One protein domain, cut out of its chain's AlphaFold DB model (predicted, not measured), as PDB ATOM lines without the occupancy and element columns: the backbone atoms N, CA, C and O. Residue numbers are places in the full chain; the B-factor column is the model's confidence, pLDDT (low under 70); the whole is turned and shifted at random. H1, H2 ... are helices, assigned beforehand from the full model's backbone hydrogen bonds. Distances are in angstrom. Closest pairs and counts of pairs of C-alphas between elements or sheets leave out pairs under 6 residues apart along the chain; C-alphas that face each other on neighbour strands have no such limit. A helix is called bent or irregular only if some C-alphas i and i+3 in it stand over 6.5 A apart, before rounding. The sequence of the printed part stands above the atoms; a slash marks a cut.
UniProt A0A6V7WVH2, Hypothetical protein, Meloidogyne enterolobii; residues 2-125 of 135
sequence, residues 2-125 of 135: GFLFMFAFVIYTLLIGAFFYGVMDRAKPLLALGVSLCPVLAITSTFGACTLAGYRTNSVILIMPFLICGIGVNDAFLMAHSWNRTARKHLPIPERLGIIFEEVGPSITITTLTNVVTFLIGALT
ATOM      1  N   GLY A   2     126.049 114.209 114.228       81.56
ATOM      2  CA  GLY A   2     125.794 114.481 115.659       81.56
ATOM      3  C   GLY A   2     124.490 115.234 115.983       81.56
ATOM      4  O   GLY A   2     123.739 114.797 116.843       81.56
ATOM      5  N   PHE A   3     124.158 116.309 115.256       80.88
ATOM      6  CA  PHE A   3     122.923 117.078 115.507       80.88
ATOM      7  C   PHE A   3     121.641 116.282 115.267       80.88
ATOM      8  O   PHE A   3     120.721 116.339 116.072       80.88
ATOM      9  N   LEU A   4     121.591 115.503 114.184       84.19
ATOM     10  CA  LEU A   4     120.456 114.622 113.901       84.19
ATOM     11  C   LEU A   4     120.264 113.600 115.024       84.19
ATOM     12  O   LEU A   4     119.137 113.368 115.447       84.19
ATOM     13  N   PHE A   5     121.363 113.045 115.543       88.44
ATOM     14  CA  PHE A   5     121.321 112.147 116.691       88.44
ATOM     15  C   PHE A   5     120.814 112.855 117.955       88.44
ATOM     16  O   PHE A   5     119.970 112.305 118.653       88.44
ATOM     17  N   MET A   6     121.250 114.092 118.214       87.25
ATOM     18  CA  MET A   6     120.770 114.895 119.345       87.25
ATOM     19  C   MET A   6     119.261 115.162 119.254       87.25
ATOM     20  O   MET A   6     118.540 114.920 120.219       87.25
ATOM     21  N   PHE A   7     118.762 115.597 118.094       88.50
ATOM     22  CA  PHE A   7     117.329 115.826 117.891       88.50
ATOM     23  C   PHE A   7     116.519 114.535 118.025       88.50
ATOM     24  O   PHE A   7     115.495 114.519 118.708       88.50
ATOM     25  N   ALA A   8     116.995 113.434 117.436       89.31
ATOM     26  CA  ALA A   8     116.353 112.132 117.576       89.31
ATOM     27  C   ALA A   8     116.309 111.684 119.044       89.31
ATOM     28  O   ALA A   8     115.261 111.251 119.517       89.31
ATOM     29  N   PHE A   9     117.410 111.850 119.781       90.44
ATOM     30  CA  PHE A   9     117.503 111.517 121.200       90.44
ATOM     31  C   PHE A   9     116.543 112.348 122.061       90.44
ATOM     32  O   PHE A   9     115.853 111.794 122.919       90.44
ATOM     33  N   VAL A  10     116.452 113.657 121.817       89.06
ATOM     34  CA  VAL A  10     115.540 114.573 122.524       89.06
ATOM     35  C   VAL A  10     114.086 114.189 122.273       89.06
ATOM     36  O   VAL A  10     113.321 114.022 123.225       89.06
ATOM     37  N   ILE A  11     113.710 113.979 121.008       89.62
ATOM     38  CA  ILE A  11     112.350 113.572 120.637       89.62
ATOM     39  C   ILE A  11     112.013 112.223 121.277       89.62
ATOM     40  O   ILE A  11     110.985 112.094 121.940       89.62
ATOM     41  N   TYR A  12     112.901 111.239 121.144       91.12
ATOM     42  CA  TYR A  12     112.727 109.906 121.713       91.12
ATOM     43  C   TYR A  12     112.550 109.946 123.236       91.12
ATOM     44  O   TYR A  12     111.588 109.388 123.769       91.12
ATOM     45  N   THR A  13     113.423 110.667 123.941       89.69
ATOM     46  CA  THR A  13     113.397 110.747 125.406       89.69
ATOM     47  C   THR A  13     112.157 111.480 125.918       89.69
ATOM     48  O   THR A  13     111.555 111.055 126.907       89.69
ATOM     49  N   LEU A  14     111.711 112.545 125.241       88.44
ATOM     50  CA  LEU A  14     110.478 113.246 125.614       88.44
ATOM     51  C   LEU A  14     109.225 112.398 125.362       88.44
ATOM     52  O   LEU A  14     108.307 112.429 126.184       88.44
ATOM     53  N   LEU A  15     109.186 111.622 124.275       88.69
ATOM     54  CA  LEU A  15     108.064 110.729 123.966       88.69
ATOM     55  C   LEU A  15     107.991 109.536 124.926       88.69
ATOM     56  O   LEU A  15     106.906 109.203 125.404       88.69
ATOM     57  N   ILE A  16     109.128 108.934 125.280       87.31
ATOM     58  CA  ILE A  16     109.167 107.870 126.293       87.31
ATOM     59  C   ILE A  16     108.820 108.408 127.672       87.31
ATOM     60  O   ILE A  16     108.027 107.787 128.375       87.31
ATOM     61  N   GLY A  17     109.342 109.578 128.050       83.31
ATOM     62  CA  GLY A  17     108.944 110.236 129.291       83.31
ATOM     63  C   GLY A  17     107.432 110.460 129.323       83.31
ATOM     64  O   GLY A  17     106.763 110.092 130.285       83.31
ATOM     65  N   ALA A  18     106.858 110.978 128.237       84.06
ATOM     66  CA  ALA A  18     105.418 111.163 128.113       84.06
ATOM     67  C   ALA A  18     104.612 109.865 128.278       84.06
ATOM     68  O   ALA A  18     103.569 109.893 128.937       84.06
ATOM     69  N   PHE A  19     105.099 108.762 127.705       84.38
ATOM     70  CA  PHE A  19     104.501 107.437 127.840       84.38
ATOM     71  C   PHE A  19     104.598 106.918 129.280       84.38
ATOM     72  O   PHE A  19     103.589 106.537 129.866       84.38
ATOM     73  N   PHE A  20     105.782 106.992 129.894       83.44
ATOM     74  CA  PHE A  20     106.031 106.521 131.258       83.44
ATOM     75  C   PHE A  20     105.208 107.286 132.303       83.44
ATOM     76  O   PHE A  20     104.688 106.704 133.255       83.44
ATOM     77  N   TYR A  21     105.043 108.599 132.132       80.44
ATOM     78  CA  TYR A  21     104.205 109.404 133.022       80.44
ATOM     79  C   TYR A  21     102.697 109.247 132.754       80.44
ATOM     80  O   TYR A  21     101.915 109.823 133.507       80.44
ATOM     81  N   GLY A  22     102.283 108.455 131.756       74.62
ATOM     82  CA  GLY A  22     100.874 108.143 131.475       74.62
ATOM     83  C   GLY A  22     100.064 109.322 130.933       74.62
ATOM     84  O   GLY A  22      98.842 109.317 130.984       74.62
ATOM     85  N   VAL A  23     100.742 110.351 130.432       75.88
ATOM     86  CA  VAL A  23     100.150 111.640 130.042       75.88
ATOM     87  C   VAL A  23     100.205 111.834 128.525       75.88
ATOM     88  O   VAL A  23     100.480 112.926 128.052       75.88
ATOM     89  N   MET A  24     100.086 110.770 127.730       72.69
ATOM     90  CA  MET A  24     100.275 110.839 126.276       72.69
ATOM     91  C   MET A  24      99.123 111.589 125.585       72.69
ATOM     92  O   MET A  24      98.080 111.007 125.311       72.69
ATOM     93  N   ASP A  25      99.346 112.861 125.248       79.12
ATOM     94  CA  ASP A  25      98.417 113.696 124.476       79.12
ATOM     95  C   ASP A  25      98.929 113.959 123.057       79.12
ATOM     96  O   ASP A  25     100.137 113.987 122.806       79.12
ATOM     97  N   ARG A  26      98.015 114.282 122.127       78.00
ATOM     98  CA  ARG A  26      98.364 114.683 120.746       78.00
ATOM     99  C   ARG A  26      99.289 115.907 120.685       78.00
ATOM    100  O   ARG A  26     100.041 116.057 119.728       78.00
ATOM    101  N   ALA A  27      99.275 116.753 121.715       82.19
ATOM    102  CA  ALA A  27     100.137 117.929 121.815       82.19
ATOM    103  C   ALA A  27     101.601 117.596 122.156       82.19
ATOM    104  O   ALA A  27     102.483 118.428 121.963       82.19
ATOM    105  N   LYS A  28     101.902 116.395 122.656       85.19
ATOM    106  CA  LYS A  28     103.251 116.022 123.101       85.19
ATOM    107  C   LYS A  28     104.276 115.762 122.006       85.19
ATOM    108  O   LYS A  28     105.392 116.260 122.152       85.19
ATOM    109  N   PRO A  29     103.955 115.047 120.914       85.31
ATOM    110  CA  PRO A  29     104.857 115.009 119.770       85.31
ATOM    111  C   PRO A  29     105.081 116.412 119.193       85.31
ATOM    112  O   PRO A  29     106.208 116.742 118.834       85.31
ATOM    113  N   LEU A  30     104.057 117.275 119.196       87.94
ATOM    114  CA  LEU A  30     104.209 118.669 118.775       87.94
ATOM    115  C   LEU A  30     105.140 119.455 119.713       87.94
ATOM    116  O   LEU A  30     105.991 120.194 119.232       87.94
ATOM    117  N   LEU A  31     105.042 119.250 121.031       89.06
ATOM    118  CA  LEU A  31     105.976 119.815 122.012       89.06
ATOM    119  C   LEU A  31     107.414 119.341 121.763       89.06
ATOM    120  O   LEU A  31     108.324 120.163 121.756       89.06
ATOM    121  N   ALA A  32     107.629 118.046 121.517       89.06
ATOM    122  CA  ALA A  32     108.961 117.499 121.247       89.06
ATOM    123  C   ALA A  32     109.584 118.075 119.958       89.06
ATOM    124  O   ALA A  32     110.776 118.400 119.926       89.06
ATOM    125  N   LEU A  33     108.768 118.266 118.916       90.19
ATOM    126  CA  LEU A  33     109.183 118.951 117.689       90.19
ATOM    127  C   LEU A  33     109.449 120.439 117.935       90.19
ATOM    128  O   LEU A  33     110.465 120.954 117.478       90.19
ATOM    129  N   GLY A  34     108.589 121.117 118.697       89.94
ATOM    130  CA  GLY A  34     108.750 122.526 119.053       89.94
ATOM    131  C   GLY A  34     110.036 122.795 119.835       89.94
ATOM    132  O   GLY A  34     110.758 123.732 119.508       89.94
ATOM    133  N   VAL A  35     110.376 121.931 120.795       90.44
ATOM    134  CA  VAL A  35     111.638 121.983 121.557       90.44
ATOM    135  C   VAL A  35     112.858 121.870 120.639       90.44
ATOM    136  O   VAL A  35     113.843 122.571 120.837       90.44
ATOM    137  N   SER A  36     112.784 121.023 119.610       89.38
ATOM    138  CA  SER A  36     113.885 120.828 118.656       89.38
ATOM    139  C   SER A  36     113.999 121.969 117.641       89.38
ATOM    140  O   SER A  36     115.099 122.399 117.304       89.38
ATOM    141  N   LEU A  37     112.866 122.471 117.148       90.81
ATOM    142  CA  LEU A  37     112.822 123.495 116.103       90.81
ATOM    143  C   LEU A  37     113.049 124.911 116.639       90.81
ATOM    144  O   LEU A  37     113.595 125.742 115.918       90.81
ATOM    145  N   CYS A  38     112.661 125.199 117.884       91.31
ATOM    146  CA  CYS A  38     112.755 126.540 118.461       91.31
ATOM    147  C   CYS A  38     114.194 127.109 118.440       91.31
ATOM    148  O   CYS A  38     114.374 128.201 117.896       91.31
ATOM    149  N   PRO A  39     115.239 126.384 118.895       90.56
ATOM    150  CA  PRO A  39     116.616 126.875 118.815       90.56
ATOM    151  C   PRO A  39     117.080 127.110 117.375       90.56
ATOM    152  O   PRO A  39     117.751 128.101 117.100       90.56
ATOM    153  N   VAL A  40     116.677 126.243 116.440       90.69
ATOM    154  CA  VAL A  40     117.020 126.388 115.016       90.69
ATOM    155  C   VAL A  40     116.421 127.675 114.453       90.69
ATOM    156  O   VAL A  40     117.137 128.447 113.822       90.69
ATOM    157  N   LEU A  41     115.138 127.933 114.722       91.94
ATOM    158  CA  LEU A  41     114.453 129.148 114.277       91.94
ATOM    159  C   LEU A  41     115.046 130.413 114.905       91.94
ATOM    160  O   LEU A  41     115.214 131.410 114.210       91.94
ATOM    161  N   ALA A  42     115.407 130.372 116.189       92.25
ATOM    162  CA  ALA A  42     116.037 131.501 116.871       92.25
ATOM    163  C   ALA A  42     117.415 131.839 116.273       92.25
ATOM    164  O   ALA A  42     117.769 133.008 116.106       92.25
ATOM    165  N   ILE A  43     118.199 130.821 115.919       90.56
ATOM    166  CA  ILE A  43     119.516 131.003 115.303       90.56
ATOM    167  C   ILE A  43     119.376 131.534 113.879       90.56
ATOM    168  O   ILE A  43     120.072 132.484 113.519       90.56
ATOM    169  N   THR A  44     118.473 130.967 113.074       90.38
ATOM    170  CA  THR A  44     118.255 131.433 111.698       90.38
ATOM    171  C   THR A  44     117.710 132.857 111.670       90.38
ATOM    172  O   THR A  44     118.177 133.653 110.855       90.38
ATOM    173  N   SER A  45     116.800 133.221 112.582       92.56
ATOM    174  CA  SER A  45     116.291 134.590 112.692       92.56
ATOM    175  C   SER A  45     117.375 135.569 113.133       92.56
ATOM    176  O   SER A  45     117.481 136.651 112.564       92.56
ATOM    177  N   THR A  46     118.210 135.189 114.106       89.69
ATOM    178  CA  THR A  46     119.311 136.036 114.592       89.69
ATOM    179  C   THR A  46     120.350 136.249 113.499       89.69
ATOM    180  O   THR A  46     120.723 137.383 113.213       89.69
ATOM    181  N   PHE A  47     120.771 135.174 112.832       87.81
ATOM    182  CA  PHE A  47     121.727 135.258 111.735       87.81
ATOM    183  C   PHE A  47     121.170 136.095 110.575       87.81
ATOM    184  O   PHE A  47     121.841 137.015 110.112       87.81
ATOM    185  N   GLY A  48     119.921 135.848 110.168       87.75
ATOM    186  CA  GLY A  48     119.247 136.621 109.125       87.75
ATOM    187  C   GLY A  48     119.137 138.108 109.469       87.75
ATOM    188  O   GLY A  48     119.463 138.954 108.637       87.75
ATOM    189  N   ALA A  49     118.758 138.439 110.706       89.50
ATOM    190  CA  ALA A  49     118.689 139.819 111.180       89.50
ATOM    191  C   ALA A  49     120.071 140.499 111.198       89.50
ATOM    192  O   ALA A  49     120.204 141.633 110.740       89.50
ATOM    193  N   CYS A  50     121.116 139.809 111.663       85.50
ATOM    194  CA  CYS A  50     122.481 140.338 111.669       85.50
ATOM    195  C   CYS A  50     123.021 140.576 110.250       85.50
ATOM    196  O   CYS A  50     123.668 141.595 110.005       85.50
ATOM    197  N   THR A  51     122.744 139.676 109.303       84.81
ATOM    198  CA  THR A  51     123.130 139.873 107.898       84.81
ATOM    199  C   THR A  51     122.392 141.060 107.279       84.81
ATOM    200  O   THR A  51     123.019 141.864 106.590       84.81
ATOM    201  N   LEU A  52     121.096 141.228 107.564       87.56
ATOM    202  CA  LEU A  52     120.316 142.384 107.099       87.56
ATOM    203  C   LEU A  52     120.813 143.712 107.690       87.56
ATOM    204  O   LEU A  52     120.796 144.727 107.001       87.56
ATOM    205  N   ALA A  53     121.308 143.704 108.929       88.69
ATOM    206  CA  ALA A  53     121.932 144.865 109.565       88.69
ATOM    207  C   ALA A  53     123.355 145.178 109.041       88.69
ATOM    208  O   ALA A  53     123.977 146.135 109.499       88.69
ATOM    209  N   GLY A  54     123.881 144.400 108.085       81.94
ATOM    210  CA  GLY A  54     125.167 144.662 107.431       81.94
ATOM    211  C   GLY A  54     126.400 144.155 108.189       81.94
ATOM    212  O   GLY A  54     127.523 144.528 107.841       81.94
ATOM    213  N   TYR A  55     126.236 143.300 109.205       80.38
ATOM    214  CA  TYR A  55     127.377 142.718 109.917       80.38
ATOM    215  C   TYR A  55     128.133 141.714 109.037       80.38
ATOM    216  O   TYR A  55     127.553 140.798 108.451       80.38
ATOM    217  N   ARG A  56     129.461 141.864 108.965       76.44
ATOM    218  CA  ARG A  56     130.325 141.019 108.132       76.44
ATOM    219  C   ARG A  56     130.506 139.640 108.771       76.44
ATOM    220  O   ARG A  56     131.047 139.516 109.868       76.44
ATOM    221  N   THR A  57     130.075 138.595 108.071       70.94
ATOM    222  CA  THR A  57     130.203 137.203 108.519       70.94
ATOM    223  C   THR A  57     131.664 136.753 108.468       70.94
ATOM    224  O   THR A  57     132.287 136.791 107.408       70.94
ATOM    225  N   ASN A  58     132.210 136.322 109.606       74.00
ATOM    226  CA  ASN A  58     133.560 135.765 109.732       74.00
ATOM    227  C   ASN A  58     133.485 134.247 109.995       74.00
ATOM    228  O   ASN A  58     132.439 133.746 110.412       74.00
ATOM    229  N   SER A  59     134.578 133.507 109.808       75.19
ATOM    230  CA  SER A  59     134.615 132.041 109.950       75.19
ATOM    231  C   SER A  59     134.169 131.547 111.335       75.19
ATOM    232  O   SER A  59     133.567 130.485 111.447       75.19
ATOM    233  N   VAL A  60     134.386 132.341 112.390       75.38
ATOM    234  CA  VAL A  60     133.922 132.035 113.760       75.38
ATOM    235  C   VAL A  60     132.391 132.054 113.857       75.38
ATOM    236  O   VAL A  60     131.794 131.174 114.476       75.38
ATOM    237  N   ILE A  61     131.743 133.007 113.179       77.81
ATOM    238  CA  ILE A  61     130.279 133.145 113.151       77.81
ATOM    239  C   ILE A  61     129.629 131.949 112.437       77.81
ATOM    240  O   ILE A  61     128.478 131.642 112.710       77.81
ATOM    241  N   LEU A  62     130.350 131.220 111.577       79.69
ATOM    242  CA  LEU A  62     129.827 130.011 110.927       79.69
ATOM    243  C   LEU A  62     129.781 128.792 111.864       79.69
ATOM    244  O   LEU A  62     128.979 127.886 111.647       79.69
ATOM    245  N   ILE A  63     130.609 128.765 112.915       83.50
ATOM    246  CA  ILE A  63     130.665 127.653 113.882       83.50
ATOM    247  C   ILE A  63     129.722 127.904 115.071       83.50
ATOM    248  O   ILE A  63     129.121 126.965 115.597       83.50
ATOM    249  N   MET A  64     129.532 129.168 115.466       84.75
ATOM    250  CA  MET A  64     128.659 129.565 116.582       84.75
ATOM    251  C   MET A  64     127.211 129.029 116.524       84.75
ATOM    252  O   MET A  64     126.736 128.567 117.561       84.75
ATOM    253  N   PRO A  65     126.513 129.004 115.369       84.88
ATOM    254  CA  PRO A  65     125.174 128.434 115.223       84.88
ATOM    255  C   PRO A  65     125.058 127.013 115.770       84.88
ATOM    256  O   PRO A  65     124.103 126.683 116.466       84.88
ATOM    257  N   PHE A  66     126.054 126.170 115.510       84.31
ATOM    258  CA  PHE A  66     126.046 124.789 115.978       84.31
ATOM    259  C   PHE A  66     126.158 124.720 117.503       84.31
ATOM    260  O   PHE A  66     125.402 124.001 118.156       84.31
ATOM    261  N   LEU A  67     127.061 125.511 118.076       87.69
ATOM    262  CA  LEU A  67     127.291 125.539 119.515       87.69
ATOM    263  C   LEU A  67     126.064 126.094 120.264       87.69
ATOM    264  O   LEU A  67     125.597 125.474 121.220       87.69
ATOM    265  N   ILE A  68     125.477 127.191 119.776       88.88
ATOM    266  CA  ILE A  68     124.256 127.792 120.340       88.88
ATOM    267  C   ILE A  68     123.068 126.827 120.221       88.88
ATOM    268  O   ILE A  68     122.270 126.719 121.150       88.88
ATOM    269  N   CYS A  69     122.963 126.082 119.117       90.31
ATOM    270  CA  CYS A  69     121.897 125.098 118.937       90.31
ATOM    271  C   CYS A  69     121.975 123.979 119.982       90.31
ATOM    272  O   CYS A  69     120.945 123.583 120.522       90.31
ATOM    273  N   GLY A  70     123.177 123.471 120.272       89.62
ATOM    274  CA  GLY A  70     123.370 122.425 121.279       89.62
ATOM    275  C   GLY A  70     122.924 122.871 122.672       89.62
ATOM    276  O   GLY A  70     122.154 122.174 123.330       89.62
ATOM    277  N   ILE A  71     123.343 124.072 123.074       91.19
ATOM    278  CA  ILE A  71     122.947 124.689 124.347       91.19
ATOM    279  C   ILE A  71     121.428 124.886 124.403       91.19
ATOM    280  O   ILE A  71     120.777 124.439 125.343       91.19
ATOM    281  N   GLY A  72     120.851 125.519 123.376       90.50
ATOM    282  CA  GLY A  72     119.428 125.851 123.366       90.50
ATOM    283  C   GLY A  72     118.530 124.614 123.422       90.50
ATOM    284  O   GLY A  72     117.523 124.611 124.129       90.50
ATOM    285  N   VAL A  73     118.903 123.539 122.719       91.62
ATOM    286  CA  VAL A  73     118.149 122.278 122.767       91.62
ATOM    287  C   VAL A  73     118.276 121.606 124.134       91.62
ATOM    288  O   VAL A  73     117.284 121.061 124.611       91.62
ATOM    289  N   ASN A  74     119.444 121.657 124.779       91.25
ATOM    290  CA  ASN A  74     119.631 121.110 126.125       91.25
ATOM    291  C   ASN A  74     118.693 121.772 127.145       91.25
ATOM    292  O   ASN A  74     117.971 121.080 127.864       91.25
ATOM    293  N   ASP A  75     118.658 123.102 127.165       93.06
ATOM    294  CA  ASP A  75     117.869 123.854 128.144       93.06
ATOM    295  C   ASP A  75     116.360 123.678 127.897       93.06
ATOM    296  O   ASP A  75     115.580 123.450 128.829       93.06
ATOM    297  N   ALA A  76     115.941 123.677 126.626       92.00
ATOM    298  CA  ALA A  76     114.554 123.417 126.245       92.00
ATOM    299  C   ALA A  76     114.125 121.965 126.541       92.00
ATOM    300  O   ALA A  76     113.001 121.729 127.000       92.00
ATOM    301  N   PHE A  77     115.015 120.990 126.329       91.69
ATOM    302  CA  PHE A  77     114.784 119.592 126.691       91.69
ATOM    303  C   PHE A  77     114.620 119.424 128.201       91.69
ATOM    304  O   PHE A  77     113.664 118.776 128.631       91.69
ATOM    305  N   LEU A  78     115.501 120.030 129.002       92.62
ATOM    306  CA  LEU A  78     115.446 119.961 130.461       92.62
ATOM    307  C   LEU A  78     114.108 120.496 130.993       92.62
ATOM    308  O   LEU A  78     113.446 119.837 131.798       92.62
ATOM    309  N   MET A  79     113.656 121.643 130.478       92.12
ATOM    310  CA  MET A  79     112.370 122.227 130.863       92.12
ATOM    311  C   MET A  79     111.180 121.337 130.457       92.12
ATOM    312  O   MET A  79     110.280 121.091 131.267       92.12
ATOM    313  N   ALA A  80     111.181 120.792 129.235       91.56
ATOM    314  CA  ALA A  80     110.129 119.891 128.755       91.56
ATOM    315  C   ALA A  80     110.110 118.539 129.493       91.56
ATOM    316  O   ALA A  80     109.045 117.957 129.732       91.56
ATOM    317  N   HIS A  81     111.279 118.039 129.891       90.69
ATOM    318  CA  HIS A  81     111.406 116.835 130.697       90.69
ATOM    319  C   HIS A  81     110.805 117.045 132.095       90.69
ATOM    320  O   HIS A  81     109.937 116.271 132.511       90.69
ATOM    321  N   SER A  82     111.177 118.131 132.780       90.62
ATOM    322  CA  SER A  82     110.597 118.497 134.080       90.62
ATOM    323  C   SER A  82     109.094 118.760 133.987       90.62
ATOM    324  O   SER A  82     108.340 118.365 134.880       90.62
ATOM    325  N   TRP A  83     108.620 119.315 132.866       89.50
ATOM    326  CA  TRP A  83     107.190 119.418 132.577       89.50
ATOM    327  C   TRP A  83     106.509 118.053 132.579       89.50
ATOM    328  O   TRP A  83     105.521 117.878 133.294       89.50
ATOM    329  N   ASN A  84     107.023 117.072 131.838       88.50
ATOM    330  CA  ASN A  84     106.458 115.720 131.823       88.50
ATOM    331  C   ASN A  84     106.489 115.053 133.206       88.50
ATOM    332  O   ASN A  84     105.508 114.415 133.588       88.50
ATOM    333  N   ARG A  85     107.561 115.253 133.978       87.31
ATOM    334  CA  ARG A  85     107.717 114.681 135.320       87.31
ATOM    335  C   ARG A  85     106.692 115.216 136.321       87.31
ATOM    336  O   ARG A  85     106.096 114.445 137.072       87.31
ATOM    337  N   THR A  86     106.435 116.522 136.303       86.62
ATOM    338  CA  THR A  86     105.479 117.174 137.218       86.62
ATOM    339  C   THR A  86     104.020 116.962 136.794       86.62
ATOM    340  O   THR A  86     103.104 117.269 137.553       86.62
ATOM    341  N   ALA A  87     103.768 116.370 135.620       82.12
ATOM    342  CA  ALA A  87     102.416 116.128 135.113       82.12
ATOM    343  C   ALA A  87     101.554 115.242 136.035       82.12
ATOM    344  O   ALA A  87     100.336 115.389 136.048       82.12
ATOM    345  N   ARG A  88     102.172 114.380 136.855       75.25
ATOM    346  CA  ARG A  88     101.470 113.513 137.820       75.25
ATOM    347  C   ARG A  88     100.919 114.241 139.050       75.25
ATOM    348  O   ARG A  88     100.133 113.655 139.782       75.25
ATOM    349  N   LYS A  89     101.320 115.493 139.307       78.69
ATOM    350  CA  LYS A  89     100.909 116.216 140.525       78.69
ATOM    351  C   LYS A  89      99.470 116.757 140.473       78.69
ATOM    352  O   LYS A  89      99.014 117.277 141.479       78.69
ATOM    353  N   HIS A  90      98.765 116.654 139.335       77.88
ATOM    354  CA  HIS A  90      97.394 117.171 139.134       77.88
ATOM    355  C   HIS A  90      97.178 118.626 139.608       77.88
ATOM    356  O   HIS A  90      96.071 119.018 139.961       77.88
ATOM    357  N   LEU A  91      98.240 119.439 139.591       85.31
ATOM    358  CA  LEU A  91      98.200 120.849 139.966       85.31
ATOM    359  C   LEU A  91      97.696 121.712 138.802       85.31
ATOM    360  O   LEU A  91      97.920 121.357 137.634       85.31
ATOM    361  N   PRO A  92      97.076 122.870 139.087       89.81
ATOM    362  CA  PRO A  92      96.767 123.854 138.061       89.81
ATOM    363  C   PRO A  92      98.040 124.281 137.307       89.81
ATOM    364  O   PRO A  92      99.134 124.363 137.869       89.81
ATOM    365  N   ILE A  93      97.889 124.567 136.009       88.44
ATOM    366  CA  ILE A  93      98.979 124.961 135.095       88.44
ATOM    367  C   ILE A  93      99.923 126.028 135.685       88.44
ATOM    368  O   ILE A  93     101.131 125.792 135.639       88.44
ATOM    369  N   PRO A  94      99.445 127.165 136.236       91.56
ATOM    370  CA  PRO A  94     100.336 128.206 136.757       91.56
ATOM    371  C   PRO A  94     101.189 127.735 137.940       91.56
ATOM    372  O   PRO A  94     102.375 128.043 137.998       91.56
ATOM    373  N   GLU A  95     100.624 126.940 138.848       92.00
ATOM    374  CA  GLU A  95     101.349 126.411 140.008       92.00
ATOM    375  C   GLU A  95     102.399 125.382 139.581       92.00
ATOM    376  O   GLU A  95     103.555 125.427 140.004       92.00
ATOM    377  N   ARG A  96     102.033 124.502 138.643       90.94
ATOM    378  CA  ARG A  96     102.965 123.547 138.036       90.94
ATOM    379  C   ARG A  96     104.119 124.249 137.323       90.94
ATOM    380  O   ARG A  96     105.254 123.790 137.423       90.94
ATOM    381  N   LEU A  97     103.828 125.322 136.593       91.94
ATOM    382  CA  LEU A  97     104.835 126.126 135.910       91.94
ATOM    383  C   LEU A  97     105.778 126.785 136.926       91.94
ATOM    384  O   LEU A  97     106.988 126.696 136.746       91.94
ATOM    385  N   GLY A  98     105.241 127.337 138.019       92.88
ATOM    386  CA  GLY A  98     106.025 127.890 139.128       92.88
ATOM    387  C   GLY A  98     107.026 126.887 139.707       92.88
ATOM    388  O   GLY A  98     108.214 127.184 139.752       92.88
ATOM    389  N   ILE A  99     106.581 125.669 140.029       92.50
ATOM    390  CA  ILE A  99     107.452 124.603 140.564       92.50
ATOM    391  C   ILE A  99     108.566 124.230 139.576       92.50
ATOM    392  O   ILE A  99     109.707 124.001 139.968       92.50
ATOM    393  N   ILE A 100     108.249 124.146 138.281       93.75
ATOM    394  CA  ILE A 100     109.245 123.797 137.260       93.75
ATOM    395  C   ILE A 100     110.270 124.921 137.095       93.75
ATOM    396  O   ILE A 100     111.458 124.636 136.961       93.75
ATOM    397  N   PHE A 101     109.832 126.182 137.117       94.19
ATOM    398  CA  PHE A 101     110.738 127.329 137.069       94.19
ATOM    399  C   PHE A 101     111.597 127.443 138.327       94.19
ATOM    400  O   PHE A 101     112.771 127.773 138.209       94.19
ATOM    401  N   GLU A 102     111.054 127.139 139.500       94.62
ATOM    402  CA  GLU A 102     111.817 127.109 140.749       94.62
ATOM    403  C   GLU A 102     112.918 126.039 140.706       94.62
ATOM    404  O   GLU A 102     114.053 126.297 141.094       94.62
ATOM    405  N   GLU A 103     112.610 124.856 140.170       92.38
ATOM    406  CA  GLU A 103     113.562 123.748 140.116       92.38
ATOM    407  C   GLU A 103     114.610 123.899 139.001       92.38
ATOM    408  O   GLU A 103     115.800 123.664 139.209       92.38
ATOM    409  N   VAL A 104     114.175 124.259 137.792       95.25
ATOM    410  CA  VAL A 104     115.015 124.227 136.584       95.25
ATOM    411  C   VAL A 104     115.537 125.615 136.207       95.25
ATOM    412  O   VAL A 104     116.617 125.744 135.625       95.25
ATOM    413  N   GLY A 105     114.800 126.672 136.552       94.38
ATOM    414  CA  GLY A 105     115.113 128.052 136.184       94.38
ATOM    415  C   GLY A 105     116.491 128.530 136.654       94.38
ATOM    416  O   GLY A 105     117.217 129.090 135.826       94.38
ATOM    417  N   PRO A 106     116.916 128.276 137.909       95.56
ATOM    418  CA  PRO A 106     118.260 128.637 138.359       95.56
ATOM    419  C   PRO A 106     119.356 127.976 137.514       95.56
ATOM    420  O   PRO A 106     120.311 128.640 137.118       95.56
ATOM    421  N   SER A 107     119.189 126.695 137.164       95.12
ATOM    422  CA  SER A 107     120.158 125.957 136.344       95.12
ATOM    423  C   SER A 107     120.258 126.524 134.925       95.12
ATOM    424  O   SER A 107     121.364 126.827 134.475       95.12
ATOM    425  N   ILE A 108     119.124 126.754 134.252       94.50
ATOM    426  CA  ILE A 108     119.101 127.344 132.901       94.50
ATOM    427  C   ILE A 108     119.705 128.752 132.911       94.50
ATOM    428  O   ILE A 108     120.458 129.113 132.005       94.50
ATOM    429  N   THR A 109     119.420 129.546 133.946       95.38
ATOM    430  CA  THR A 109     119.938 130.915 134.069       95.38
ATOM    431  C   THR A 109     121.455 130.921 134.219       95.38
ATOM    432  O   THR A 109     122.127 131.687 133.532       95.38
ATOM    433  N   ILE A 110     122.010 130.045 135.061       95.12
ATOM    434  CA  ILE A 110     123.463 129.916 135.242       95.12
ATOM    435  C   ILE A 110     124.129 129.480 133.934       95.12
ATOM    436  O   ILE A 110     125.119 130.090 133.521       95.12
ATOM    437  N   THR A 111     123.578 128.471 133.255       93.12
ATOM    438  CA  THR A 111     124.086 128.008 131.956       93.12
ATOM    439  C   THR A 111     124.062 129.139 130.932       93.12
ATOM    440  O   THR A 111     125.085 129.451 130.325       93.12
ATOM    441  N   THR A 112     122.928 129.827 130.793       92.44
ATOM    442  CA  THR A 112     122.765 130.946 129.856       92.44
ATOM    443  C   THR A 112     123.733 132.085 130.162       92.44
ATOM    444  O   THR A 112     124.407 132.572 129.256       92.44
ATOM    445  N   LEU A 113     123.861 132.480 131.431       94.81
ATOM    446  CA  LEU A 113     124.784 133.532 131.855       94.81
ATOM    447  C   LEU A 113     126.233 133.162 131.529       94.81
ATOM    448  O   LEU A 113     126.973 133.971 130.973       94.81
ATOM    449  N   THR A 114     126.619 131.920 131.817       94.12
ATOM    450  CA  THR A 114     127.957 131.404 131.511       94.12
ATOM    451  C   THR A 114     128.230 131.438 130.008       94.12
ATOM    452  O   THR A 114     129.308 131.860 129.585       94.12
ATOM    453  N   ASN A 115     127.244 131.068 129.187       91.44
ATOM    454  CA  ASN A 115     127.359 131.133 127.731       91.44
ATOM    455  C   ASN A 115     127.507 132.574 127.235       91.44
ATOM    456  O   ASN A 115     128.391 132.844 126.427       91.44
ATOM    457  N   VAL A 116     126.713 133.514 127.757       90.94
ATOM    458  CA  VAL A 116     126.828 134.942 127.418       90.94
ATOM    459  C   VAL A 116     128.220 135.474 127.752       90.94
ATOM    460  O   VAL A 116     128.852 136.094 126.898       90.94
ATOM    461  N   VAL A 117     128.732 135.193 128.953       92.81
ATOM    462  CA  VAL A 117     130.084 135.606 129.363       92.81
ATOM    463  C   VAL A 117     131.148 134.978 128.460       92.81
ATOM    464  O   VAL A 117     132.052 135.671 128.001       92.81
ATOM    465  N   THR A 118     131.015 133.690 128.138       90.00
ATOM    466  CA  THR A 118     131.956 132.970 127.269       90.00
ATOM    467  C   THR A 118     131.983 133.555 125.858       90.00
ATOM    468  O   THR A 118     133.058 133.788 125.302       90.00
ATOM    469  N   PHE A 119     130.816 133.847 125.279       85.69
ATOM    470  CA  PHE A 119     130.726 134.477 123.964       85.69
ATOM    471  C   PHE A 119     131.227 135.914 123.965       85.69
ATOM    472  O   PHE A 119     131.875 136.317 123.002       85.69
ATOM    473  N   LEU A 120     130.982 136.668 125.037       85.88
ATOM    474  CA  LEU A 120     131.495 138.024 125.179       85.88
ATOM    475  C   LEU A 120     133.025 138.028 125.227       85.88
ATOM    476  O   LEU A 120     133.657 138.763 124.473       85.88
ATOM    477  N   ILE A 121     133.629 137.165 126.046       87.81
ATOM    478  CA  ILE A 121     135.089 137.009 126.092       87.81
ATOM    479  C   ILE A 121     135.618 136.569 124.720       87.81
ATOM    480  O   ILE A 121     136.595 137.136 124.235       87.81
ATOM    481  N   GLY A 122     134.955 135.616 124.057       82.75
ATOM    482  CA  GLY A 122     135.327 135.168 122.713       82.75
ATOM    483  C   GLY A 122     135.240 136.267 121.649       82.75
ATOM    484  O   GLY A 122     136.081 136.312 120.757       82.75
ATOM    485  N   ALA A 123     134.269 137.174 121.759       78.38
ATOM    486  CA  ALA A 123     134.114 138.319 120.863       78.38
ATOM    487  C   ALA A 123     135.150 139.425 121.131       78.38
ATOM    488  O   ALA A 123     135.599 140.081 120.193       78.38
ATOM    489  N   LEU A 124     135.532 139.629 122.397       80.12
ATOM    490  CA  LEU A 124     136.536 140.619 122.805       80.12
ATOM    491  C   LEU A 124     137.976 140.131 122.600       80.12
ATOM    492  O   LEU A 124     138.892 140.950 122.533       80.12
ATOM    493  N   THR A 125     138.193 138.817 122.509       79.06
ATOM    494  CA  THR A 125     139.526 138.241 122.298       79.06
ATOM    495  C   THR A 125     139.994 138.526 120.865       79.06
ATOM    496  O   THR A 125     139.387 138.021 119.915       79.06
TER     497      THR A 125
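What this domain is: This is residues 2 to 125 of the 135 residues of the protein "Hypothetical protein" of Meloidogyne enterolobii (UniProt A0A6V7WVH2). The long helix H3 is the core and makes the length of this elongated model; H1 and the arm H2a pack on it in a small bundle, the arm H2b splays away from it at its far end, and the bent H4 folds back on another side. The arm H4a touches H3 near its last residues, while the arm H4b runs beside H3 the opposite way, loosely, with 1 pair of C-alphas within 8 A. The printed part has 124 residues with four named helices, H1 to H4 in chain order, no named strand, and the class all helix. It is only just loose, close to compact, with a radius of gyration of the C-alphas of 16.8 A and spans of 50 by 27 by 24 A.

Where its parts are: Find C-alpha 2 at (125.794, 114.481, 115.659); from there H1, residues 2 to 20, runs 26.4 A. Next comes H2, residues 27 to 52, assigned by its hydrogen bonds as one helix but bent: C-alphas 36 and 39 are 6.6 A apart. Its arms are H2a, residues 27 to 36, and H2b, residues 39 to 52, at a steep tilt of 45 degrees. H3, residues 59 to 89, begins at C-alpha 59 (134.615, 132.041, 109.950) and runs 48.2 A; it is irregular, but only just, with C-alphas 85 and 88 at 6.8 A. H4, residues 93 to 124, was also assigned by its hydrogen bonds as one helix but is bent, with C-alphas 103 and 106 at 7.0 A. Its arms are H4a, residues 93 to 103, and H4b, residues 106 to 124, at a steep tilt of 59 degrees; H4b runs 26.8 A to C-alpha 124 at (136.536, 140.619, 122.805).

How they stand to each other: Look first at H1, H2a and H3, an up and down bundle, each running against the one before it. H1 and H2a touch as a helical hairpin at a shallow tilt of 26 degrees, the closest C-alphas being Ile 11 and Ala 32, 5.2 A. H1 touches H3, the hub, the same way at 6 degrees, closest at the C-alphas of Ala 18 and Asn 84, 6.0 A. Residues 73 to 80 alone of H3 touch H2a, closest at the C-alphas of Val 35 and Ala 76, 5.7 A. H2b and H3 form a second helical hairpin at a shallow tilt of 34.6 degrees, only just short of steep; H2b touches with residues 39 to 43 alone, closest at the C-alphas of Pro 39 and Gly 72, 5.4 A. Residues 79 to 87 alone of H3 touch H4a, at a steep tilt of 59 degrees, closest at the C-alphas of Ser 82 and Ile 100, 6.3 A. H4b is close to H3 but not clearly touching, opposite ways at 5 degrees, closest at the C-alphas of Asp 75 and Ile 108, 6.0 A. H1 is apart from H2b, H4a and H4b. In H1, H2a, H2b, H4a and H4b every O i to N i+4 pair is within hydrogen-bond range; in H3, 21 of 27 are.

The domain as a whole: The two C-alphas farthest apart, those of Arg 56 and His 90, are 51.1 A from each other. The printed part has no cut; the link from H3 to H4 is tight, and the other two are short. Residues 48 to 54, of which 48 to 52 belong to H2, stand free, and so do residues 89 to 95, of which 93 to 95 belong to H4. The mean pLDDT of the printed part is 87.4, and no printed residue is under 70.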